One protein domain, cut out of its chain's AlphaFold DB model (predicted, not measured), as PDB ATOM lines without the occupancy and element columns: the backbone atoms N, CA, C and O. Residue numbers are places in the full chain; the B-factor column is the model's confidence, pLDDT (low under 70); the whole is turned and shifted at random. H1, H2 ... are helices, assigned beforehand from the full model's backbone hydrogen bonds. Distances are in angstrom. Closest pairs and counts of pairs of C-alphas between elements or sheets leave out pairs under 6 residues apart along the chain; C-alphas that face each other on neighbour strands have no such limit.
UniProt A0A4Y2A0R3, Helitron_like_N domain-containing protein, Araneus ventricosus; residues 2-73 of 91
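Overview. This is residues 2 to 73 of the 91 residues of the protein "Helitron_like_N domain-containing protein" of Araneus ventricosus (UniProt A0A4Y2A0R3). Three helices that stay apart are strung on an open, winding chain: H1, then H2, then a wide loop, residues 34 to 54, that folds back between them and leads into H3, whose residues 62 to 72 stick out as a straight arm. The printed part has 72 residues with three named helices, in the order H1, H2, H3, and no named strand; the class is all helix. It is loose, with a radius of gyration of the C-alphas of 15.1 A, and spans 47 by 35 by 20 A.

Along the chain. H1, residues 2 to 15, begins at C-alpha 2 (28.298, -24.529, -43.708) and is 20.2 A long. H2 is residues 26 to 33, 10.5 A. H3, residues 55 to 72, is 25.4 A long and ends at C-alpha 72 (29.568, -10.266, -9.756).

Arrangement. H1, H2 and H3 are apart from each other. Every O i to N i+4 pair in H1, H2 and H3 is within hydrogen-bond range.

Size, cuts and confidence. The farthest C-alphas, Ala 39 and Gly 73, are 48.0 A apart. The printed part has no cut. The H1 to H2 link is short; H2 to H3 is long. Residues 22 to 23 and 26 to 43 have pLDDT under 70.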
ATOM      1  N   TYR A   2      28.836 -25.587 -44.585       80.06
ATOM      2  CA  TYR A   2      28.298 -24.529 -43.708       80.06
ATOM      3  C   TYR A   2      27.288 -23.568 -44.370       80.06
ATOM      4  O   TYR A   2      26.191 -23.383 -43.860       80.06
ATOM      5  N   VAL A   3      27.604 -23.042 -45.560       83.69
ATOM      6  CA  VAL A   3      26.738 -22.081 -46.279       83.69
ATOM      7  C   VAL A   3      25.332 -22.628 -46.558       83.69
ATOM      8  O   VAL A   3      24.362 -21.883 -46.487       83.69
ATOM      9  N   LYS A   4      25.201 -23.931 -46.847       87.94
ATOM     10  CA  LYS A   4      23.892 -24.555 -47.112       87.94
ATOM     11  C   LYS A   4      23.050 -24.648 -45.837       87.94
ATOM     12  O   LYS A   4      21.876 -24.313 -45.857       87.94
ATOM     13  N   ILE A   5      23.684 -25.024 -44.726       87.44
ATOM     14  CA  ILE A   5      23.031 -25.144 -43.417       87.44
ATOM     15  C   ILE A   5      22.539 -23.773 -42.933       87.44
ATOM     16  O   ILE A   5      21.404 -23.647 -42.481       87.44
ATOM     17  N   GLU A   6      23.360 -22.729 -43.070       85.56
ATOM     18  CA  GLU A   6      22.954 -21.367 -42.701       85.56
ATOM     19  C   GLU A   6      21.857 -20.811 -43.619       85.56
ATOM     20  O   GLU A   6      20.941 -20.135 -43.148       85.56
ATOM     21  N   ALA A   7      21.880 -21.141 -44.914       87.62
ATOM     22  CA  ALA A   7      20.805 -20.769 -45.832       87.62
ATOM     23  C   ALA A   7      19.461 -21.405 -45.429       87.62
ATOM     24  O   ALA A   7      18.448 -20.703 -45.365       87.62
ATOM     25  N   ASP A   8      19.456 -22.694 -45.084       89.25
ATOM     26  CA  ASP A   8      18.257 -23.395 -44.610       89.25
ATOM     27  C   ASP A   8      17.759 -22.824 -43.274       89.25
ATOM     28  O   ASP A   8      16.555 -22.629 -43.073       89.25
ATOM     29  N   ARG A   9      18.679 -22.464 -42.371       88.75
ATOM     30  CA  ARG A   9      18.354 -21.819 -41.091       88.75
ATOM     31  C   ARG A   9      17.701 -20.450 -41.294       88.75
ATOM     32  O   ARG A   9      16.690 -20.148 -40.655       88.75
ATOM     33  N   LEU A  10      18.226 -19.634 -42.207       88.44
ATOM     34  CA  LEU A  10      17.639 -18.340 -42.564       88.44
ATOM     35  C   LEU A  10      16.266 -18.499 -43.229       88.44
ATOM     36  O   LEU A  10      15.345 -17.729 -42.933       88.44
ATOM     37  N   LEU A  11      16.093 -19.514 -44.079       90.25
ATOM     38  CA  LEU A  11      14.803 -19.830 -44.689       90.25
ATOM     39  C   LEU A  11      13.767 -20.209 -43.624       90.25
ATOM     40  O   LEU A  11      12.652 -19.677 -43.630       90.25
ATOM     41  N   PHE A  12      14.155 -21.053 -42.667       89.44
ATOM     42  CA  PHE A  12      13.309 -21.425 -41.539       89.44
ATOM     43  C   PHE A  12      12.869 -20.197 -40.735       89.44
ATOM     44  O   PHE A  12      11.672 -20.034 -40.479       89.44
ATOM     45  N   ILE A  13      13.802 -19.300 -40.393       88.81
ATOM     46  CA  ILE A  13      13.512 -18.059 -39.657       88.81
ATOM     47  C   ILE A  13      12.529 -17.183 -40.440       88.81
ATOM     48  O   ILE A  13      11.560 -16.683 -39.866       88.81
ATOM     49  N   ARG A  14      12.722 -17.035 -41.756       86.81
ATOM     50  CA  ARG A  14      11.848 -16.242 -42.638       86.81
ATOM     51  C   ARG A  14      10.424 -16.799 -42.734       86.81
ATOM     52  O   ARG A  14       9.478 -16.019 -42.880       86.81
ATOM     53  N   GLN A  15      10.259 -18.120 -42.675       88.69
ATOM     54  CA  GLN A  15       8.956 -18.788 -42.772       88.69
ATOM     55  C   GLN A  15       8.231 -18.889 -41.420       88.69
ATOM     56  O   GLN A  15       7.007 -18.797 -41.380       88.69
ATOM     57  N   ASN A  16       8.960 -19.015 -40.308       87.31
ATOM     58  CA  ASN A  16       8.396 -19.313 -38.985       87.31
ATOM     59  C   ASN A  16       8.352 -18.101 -38.032       87.31
ATOM     60  O   ASN A  16       8.284 -18.281 -36.819       87.31
ATOM     61  N   GLN A  17       8.328 -16.868 -38.550       82.38
ATOM     62  CA  GLN A  17       8.324 -15.626 -37.750       82.38
ATOM     63  C   GLN A  17       7.258 -15.602 -36.631       82.38
ATOM     64  O   GLN A  17       7.565 -15.229 -35.505       82.38
ATOM     65  N   LYS A  18       6.034 -16.086 -36.892       82.12
ATOM     66  CA  LYS A  18       4.974 -16.165 -35.865       82.12
ATOM     67  C   LYS A  18       5.344 -17.083 -34.691       82.12
ATOM     68  O   LYS A  18       5.087 -16.749 -33.543       82.12
ATOM     69  N   LYS A  19       5.996 -18.223 -34.963       83.19
ATOM     70  CA  LYS A  19       6.456 -19.159 -33.918       83.19
ATOM     71  C   LYS A  19       7.613 -18.591 -33.099       83.19
ATOM     72  O   LYS A  19       7.765 -18.941 -31.938       83.19
ATOM     73  N   LEU A  20       8.402 -17.697 -33.694       79.81
ATOM     74  CA  LEU A  20       9.487 -16.976 -33.024       79.81
ATOM     75  C   LEU A  20       8.983 -15.779 -32.194       79.81
ATOM     76  O   LEU A  20       9.796 -14.969 -31.751       79.81
ATOM     77  N   ARG A  21       7.656 -15.669 -32.002       77.06
ATOM     78  CA  ARG A  21       6.976 -14.614 -31.234       77.06
ATOM     79  C   ARG A  21       7.391 -13.221 -31.688       77.06
ATOM     80  O   ARG A  21       7.601 -12.319 -30.887       77.06
ATOM     81  N   VAL A  22       7.517 -13.049 -33.004       69.31
ATOM     82  CA  VAL A  22       7.975 -11.785 -33.592       69.31
ATOM     83  C   VAL A  22       7.061 -10.610 -33.231       69.31
ATOM     84  O   VAL A  22       7.520  -9.474 -33.120       69.31
ATOM     85  N   ASP A  23       5.794 -10.917 -32.971       64.88
ATOM     86  CA  ASP A  23       4.763  -9.973 -32.552       64.88
ATOM     87  C   ASP A  23       4.972  -9.425 -31.127       64.88
ATOM     88  O   ASP A  23       4.328  -8.453 -30.766       64.88
ATOM     89  N   GLU A  24       5.879  -9.972 -30.309       71.50
ATOM     90  CA  GLU A  24       6.244  -9.371 -29.010       71.50
ATOM     91  C   GLU A  24       7.286  -8.255 -29.154       71.50
ATOM     92  O   GLU A  24       7.494  -7.459 -28.239       71.50
ATOM     93  N   TYR A  25       7.911  -8.132 -30.327       70.50
ATOM     94  CA  TYR A  25       8.933  -7.121 -30.602       70.50
ATOM     95  C   TYR A  25       8.347  -5.848 -31.243       70.50
ATOM     96  O   TYR A  25       9.032  -5.196 -32.034       70.50
ATOM     97  N   ILE A  26       7.095  -5.491 -30.914       62.69
ATOM     98  CA  ILE A  26       6.340  -4.349 -31.483       62.69
ATOM     99  C   ILE A  26       7.160  -3.055 -31.454       62.69
ATOM    100  O   ILE A  26       7.326  -2.423 -32.491       62.69
ATOM    101  N   HIS A  27       7.801  -2.738 -30.326       64.75
ATOM    102  CA  HIS A  27       8.613  -1.524 -30.194       64.75
ATOM    103  C   HIS A  27       9.791  -1.454 -31.187       64.75
ATOM    104  O   HIS A  27      10.170  -0.373 -31.629       64.75
ATOM    105  N   LEU A  28      10.367  -2.602 -31.571       64.31
ATOM    106  CA  LEU A  28      11.447  -2.660 -32.562       64.31
ATOM    107  C   LEU A  28      10.905  -2.479 -33.983       64.31
ATOM    108  O   LEU A  28      11.535  -1.824 -34.810       64.31
ATOM    109  N   LYS A  29       9.738  -3.063 -34.268       64.38
ATOM    110  CA  LYS A  29       9.056  -2.901 -35.554       64.38
ATOM    111  C   LYS A  29       8.674  -1.436 -35.774       64.38
ATOM    112  O   LYS A  29       8.907  -0.911 -36.860       64.38
ATOM    113  N   ASP A  30       8.181  -0.769 -34.738       65.88
ATOM    114  CA  ASP A  30       7.775   0.635 -34.797       65.88
ATOM    115  C   ASP A  30       8.981   1.568 -34.982       65.88
ATOM    116  O   ASP A  30       8.923   2.486 -35.795       65.88
ATOM    117  N   ALA A  31      10.113   1.296 -34.320       63.75
ATOM    118  CA  ALA A  31      11.351   2.055 -34.524       63.75
ATOM    119  C   ALA A  31      11.863   1.982 -35.976       63.75
ATOM    120  O   ALA A  31      12.297   2.987 -36.526       63.75
ATOM    121  N   ILE A  32      11.765   0.814 -36.622       65.06
ATOM    122  CA  ILE A  32      12.196   0.617 -38.019       65.06
ATOM    123  C   ILE A  32      11.220   1.269 -39.012       65.06
ATOM    124  O   ILE A  32      11.634   1.766 -40.056       65.06
ATOM    125  N   THR A  33       9.923   1.266 -38.695       64.00
ATOM    126  CA  THR A  33       8.878   1.801 -39.586       64.00
ATOM    127  C   THR A  33       8.871   3.335 -39.608       64.00
ATOM    128  O   THR A  33       8.461   3.925 -40.599       64.00
ATOM    129  N   ASN A  34       9.353   3.992 -38.546       62.94
ATOM    130  CA  ASN A  34       9.416   5.456 -38.470       62.94
ATOM    131  C   ASN A  34      10.597   6.081 -39.240       62.94
ATOM    132  O   ASN A  34      10.551   7.270 -39.532       62.94
ATOM    133  N   ASP A  35      11.632   5.304 -39.574       63.25
ATOM    134  CA  ASP A  35      12.897   5.824 -40.126       63.25
ATOM    135  C   ASP A  35      13.014   5.660 -41.659       63.25
ATOM    136  O   ASP A  35      14.022   6.026 -42.263       63.25
ATOM    137  N   SER A  36      12.010   5.067 -42.327       59.59
ATOM    138  CA  SER A  36      12.097   4.757 -43.760       59.59
ATOM    139  C   SER A  36      10.738   4.538 -44.441       59.59
ATOM    140  O   SER A  36       9.784   4.058 -43.837       59.59
ATOM    141  N   ASP A  37      10.684   4.866 -45.735       61.94
ATOM    142  CA  ASP A  37       9.498   4.849 -46.594       61.94
ATOM    143  C   ASP A  37       8.925   3.416 -46.774       61.94
ATOM    144  O   ASP A  37       9.598   2.551 -47.355       61.94
ATOM    145  N   PRO A  38       7.692   3.124 -46.309       57.88
ATOM    146  CA  PRO A  38       7.134   1.767 -46.252       57.88
ATOM    147  C   PRO A  38       6.937   1.104 -47.624       57.88
ATOM    148  O   PRO A  38       6.795  -0.117 -47.703       57.88
ATOM    149  N   ALA A  39       6.959   1.876 -48.715       61.66
ATOM    150  CA  ALA A  39       6.863   1.370 -50.085       61.66
ATOM    151  C   ALA A  39       8.147   0.669 -50.580       61.66
ATOM    152  O   ALA A  39       8.081  -0.136 -51.509       61.66
ATOM    153  N   ASN A  40       9.302   0.933 -49.956       59.66
ATOM    154  CA  ASN A  40      10.595   0.330 -50.314       59.66
ATOM    155  C   ASN A  40      10.960  -0.892 -49.462       59.66
ATOM    156  O   ASN A  40      12.026  -1.490 -49.634       59.66
ATOM    157  N   HIS A  41      10.106  -1.276 -48.514       59.53
ATOM    158  CA  HIS A  41      10.421  -2.365 -47.603       59.53
ATOM    159  C   HIS A  41      10.027  -3.690 -48.250       59.53
ATOM    160  O   HIS A  41       8.854  -4.017 -48.417       59.53
ATOM    161  N   GLY A  42      11.032  -4.505 -48.581       64.19
ATOM    162  CA  GLY A  42      10.810  -5.939 -48.746       64.19
ATOM    163  C   GLY A  42      10.220  -6.552 -47.466       64.19
ATOM    164  O   GLY A  42      10.078  -5.899 -46.435       64.19
ATOM    165  N   LYS A  43       9.898  -7.850 -47.488       67.44
ATOM    166  CA  LYS A  43       9.385  -8.535 -46.290       67.44
ATOM    167  C   LYS A  43      10.379  -8.402 -45.124       67.44
ATOM    168  O   LYS A  43      11.425  -9.054 -45.146       67.44
ATOM    169  N   LEU A  44      10.021  -7.609 -44.109       71.75
ATOM    170  CA  LEU A  44      10.799  -7.437 -42.883       71.75
ATOM    171  C   LEU A  44      10.869  -8.779 -42.140       71.75
ATOM    172  O   LEU A  44       9.844  -9.357 -41.776       71.75
ATOM    173  N   VAL A  45      12.085  -9.298 -41.954       77.00
ATOM    174  CA  VAL A  45      12.344 -10.533 -41.205       77.00
ATOM    175  C   VAL A  45      13.162 -10.177 -39.981       77.00
ATOM    176  O   VAL A  45      14.255  -9.627 -40.066       77.00
ATOM    177  N   ILE A  46      12.618 -10.522 -38.828       80.81
ATOM    178  CA  ILE A  46      13.168 -10.225 -37.523       80.81
ATOM    179  C   ILE A  46      14.003 -11.451 -37.107       80.81
ATOM    180  O   ILE A  46      13.467 -12.523 -36.823       80.81
ATOM    181  N   LEU A  47      15.337 -11.313 -37.145       84.81
ATOM    182  CA  LEU A  47      16.280 -12.382 -36.774       84.81
ATOM    183  C   LEU A  47      16.341 -12.582 -35.253       84.81
ATOM    184  O   LEU A  47      16.642 -11.608 -34.565       84.81
ATOM    185  N   PRO A  48      16.117 -13.790 -34.712       83.69
ATOM    186  CA  PRO A  48      16.198 -14.036 -33.273       83.69
ATOM    187  C   PRO A  48      17.616 -13.794 -32.735       83.69
ATOM    188  O   PRO A  48      18.588 -13.845 -33.490       83.69
ATOM    189  N   SER A  49      17.746 -13.573 -31.427       82.56
ATOM    190  CA  SER A  49      19.054 -13.381 -30.788       82.56
ATOM    191  C   SER A  49      19.941 -14.630 -30.830       82.56
ATOM    192  O   SER A  49      21.155 -14.518 -30.855       82.56
ATOM    193  N   THR A  50      19.352 -15.816 -31.003       83.50
ATOM    194  CA  THR A  50      20.083 -17.074 -31.238       83.50
ATOM    195  C   THR A  50      20.848 -17.120 -32.568       83.50
ATOM    196  O   THR A  50      21.589 -18.074 -32.823       83.50
ATOM    197  N   PHE A  51      20.651 -16.139 -33.456       86.38
ATOM    198  CA  PHE A  51      21.431 -16.002 -34.681       86.38
ATOM    199  C   PHE A  51      22.700 -15.185 -34.414       86.38
ATOM    200  O   PHE A  51      22.647 -13.956 -34.277       86.38
ATOM    201  N   THR A  52      23.840 -15.876 -34.375       86.19
ATOM    202  CA  THR A  52      25.157 -15.292 -34.103       86.19
ATOM    203  C   THR A  52      25.482 -14.159 -35.074       86.19
ATOM    204  O   THR A  52      25.298 -14.281 -36.282       86.19
ATOM    205  N   GLY A  53      25.961 -13.035 -34.542       83.75
ATOM    206  CA  GLY A  53      26.304 -11.849 -35.333       83.75
ATOM    207  C   GLY A  53      25.113 -10.967 -35.722       83.75
ATOM    208  O   GLY A  53      25.321  -9.890 -36.274       83.75
ATOM    209  N   SER A  54      23.870 -11.353 -35.402       85.56
ATOM    210  CA  SER A  54      22.746 -10.416 -35.519       85.56
ATOM    211  C   SER A  54      22.891  -9.248 -34.530       85.56
ATOM    212  O   SER A  54      23.452  -9.423 -33.443       85.56
ATOM    213  N   PRO A  55      22.311  -8.071 -34.834       84.06
ATOM    214  CA  PRO A  55      22.246  -6.964 -33.880       84.06
ATOM    215  C   PRO A  55      21.657  -7.372 -32.526       84.06
ATOM    216  O   PRO A  55      22.133  -6.935 -31.483       84.06
ATOM    217  N   ARG A  56      20.665  -8.273 -32.524       83.38
ATOM    218  CA  ARG A  56      20.054  -8.778 -31.291       83.38
ATOM    219  C   ARG A  56      20.955  -9.695 -30.489       83.38
ATOM    220  O   ARG A  56      21.005  -9.541 -29.279       83.38
ATOM    221  N   ASN A  57      21.666 -10.601 -31.150       89.31
ATOM    222  CA  ASN A  57      22.671 -11.434 -30.500       89.31
ATOM    223  C   ASN A  57      23.701 -10.565 -29.765       89.31
ATOM    224  O   ASN A  57      24.006 -10.794 -28.603       89.31
ATOM    225  N   MET A  58      24.196  -9.513 -30.424       89.56
ATOM    226  CA  MET A  58      25.143  -8.581 -29.802       89.56
ATOM    227  C   MET A  58      24.520  -7.781 -28.651       89.56
ATOM    228  O   MET A  58      25.184  -7.542 -27.646       89.56
ATOM    229  N   HIS A  59      23.255  -7.379 -28.781       87.81
ATOM    230  CA  HIS A  59      22.552  -6.647 -27.730       87.81
ATOM    231  C   HIS A  59      22.307  -7.504 -26.484       87.81
ATOM    232  O   HIS A  59      22.518  -7.025 -25.374       87.81
ATOM    233  N   GLU A  60      21.916  -8.769 -26.658       89.25
ATOM    234  CA  GLU A  60      21.770  -9.726 -25.557       89.25
ATOM    235  C   GLU A  60      23.105  -9.922 -24.834       89.25
ATOM    236  O   GLU A  60      23.164  -9.726 -23.625       89.25
ATOM    237  N   TYR A  61      24.207 -10.131 -25.566       90.62
ATOM    238  CA  TYR A  61      25.537 -10.214 -24.952       90.62
ATOM    239  C   TYR A  61      25.937  -8.952 -24.178       90.62
ATOM    240  O   TYR A  61      26.593  -9.048 -23.140       90.62
ATOM    241  N   ALA A  62      25.549  -7.767 -24.656       90.25
ATOM    242  CA  ALA A  62      25.810  -6.522 -23.942       90.25
ATOM    243  C   ALA A  62      25.016  -6.443 -22.625       90.25
ATOM    244  O   ALA A  62      25.581  -6.090 -21.589       90.25
ATOM    245  N   HIS A  63      23.730  -6.805 -22.645       90.94
ATOM    246  CA  HIS A  63      22.890  -6.846 -21.442       90.94
ATOM    247  C   HIS A  63      23.352  -7.898 -20.445       90.94
ATOM    248  O   HIS A  63      23.409  -7.624 -19.245       90.94
ATOM    249  N   ASP A  64      23.742  -9.071 -20.931       91.06
ATOM    250  CA  ASP A  64      24.309 -10.127 -20.105       91.06
ATOM    251  C   ASP A  64      25.588  -9.644 -19.429       91.06
ATOM    252  O   ASP A  64      25.725  -9.772 -18.216       91.06
ATOM    253  N   ALA A  65      26.497  -9.003 -20.169       89.12
ATOM    254  CA  ALA A  65      27.714  -8.431 -19.599       89.12
ATOM    255  C   ALA A  65      27.406  -7.411 -18.489       89.12
ATOM    256  O   ALA A  65      28.018  -7.461 -17.420       89.12
ATOM    257  N   VAL A  66      26.428  -6.522 -18.693       91.25
ATOM    258  CA  VAL A  66      25.981  -5.577 -17.654       91.25
ATOM    259  C   VAL A  66      25.407  -6.317 -16.444       91.25
ATOM    260  O   VAL A  66      25.699  -5.952 -15.305       91.25
ATOM    261  N   THR A  67      24.638  -7.379 -16.672       92.12
ATOM    262  CA  THR A  67      24.044  -8.210 -15.618       92.12
ATOM    263  C   THR A  67      25.125  -8.920 -14.803       92.12
ATOM    264  O   THR A  67      25.105  -8.856 -13.571       92.12
ATOM    265  N   TYR A  68      26.131  -9.498 -15.460       90.06
ATOM    266  CA  TYR A  68      27.287 -10.100 -14.800       90.06
ATOM    267  C   TYR A  68      28.058  -9.088 -13.960       90.06
ATOM    268  O   TYR A  68      28.369  -9.380 -12.810       90.06
ATOM    269  N   VAL A  69      28.322  -7.885 -14.477       90.19
ATOM    270  CA  VAL A  69      29.013  -6.834 -13.709       90.19
ATOM    271  C   VAL A  69      28.174  -6.368 -12.519       90.19
ATOM    272  O   VAL A  69      28.712  -6.103 -11.443       90.19
ATOM    273  N   ARG A  70      26.851  -6.286 -12.676       91.19
ATOM    274  CA  ARG A  70      25.941  -5.883 -11.600       91.19
ATOM    275  C   ARG A  70      25.905  -6.901 -10.459       91.19
ATOM    276  O   ARG A  70      25.857  -6.490  -9.304       91.19
ATOM    277  N   HIS A  71      25.914  -8.196 -10.772       91.00
ATOM    278  CA  HIS A  71      25.847  -9.263  -9.768       91.00
ATOM    279  C   HIS A  71      27.217  -9.676  -9.218       91.00
ATOM    280  O   HIS A  71      27.355  -9.891  -8.019       91.00
ATOM    281  N   GLY A  72      28.219  -9.796 -10.086       85.19
ATOM    282  CA  GLY A  72      29.568 -10.266  -9.756       85.19
ATOM    283  C   GLY A  72      30.560  -9.154  -9.421       85.19
ATOM    284  O   GLY A  72      31.697  -9.442  -9.054       85.19
ATOM    285  N   GLY A  73      30.155  -7.888  -9.535       84.88
ATOM    286  CA  GLY A  73      31.047  -6.747  -9.380       84.88
ATOM    287  C   GLY A  73      31.946  -6.527 -10.599       84.88
ATOM    288  O   GLY A  73      31.905  -7.246 -11.598       84.88
TER     289      GLY A  73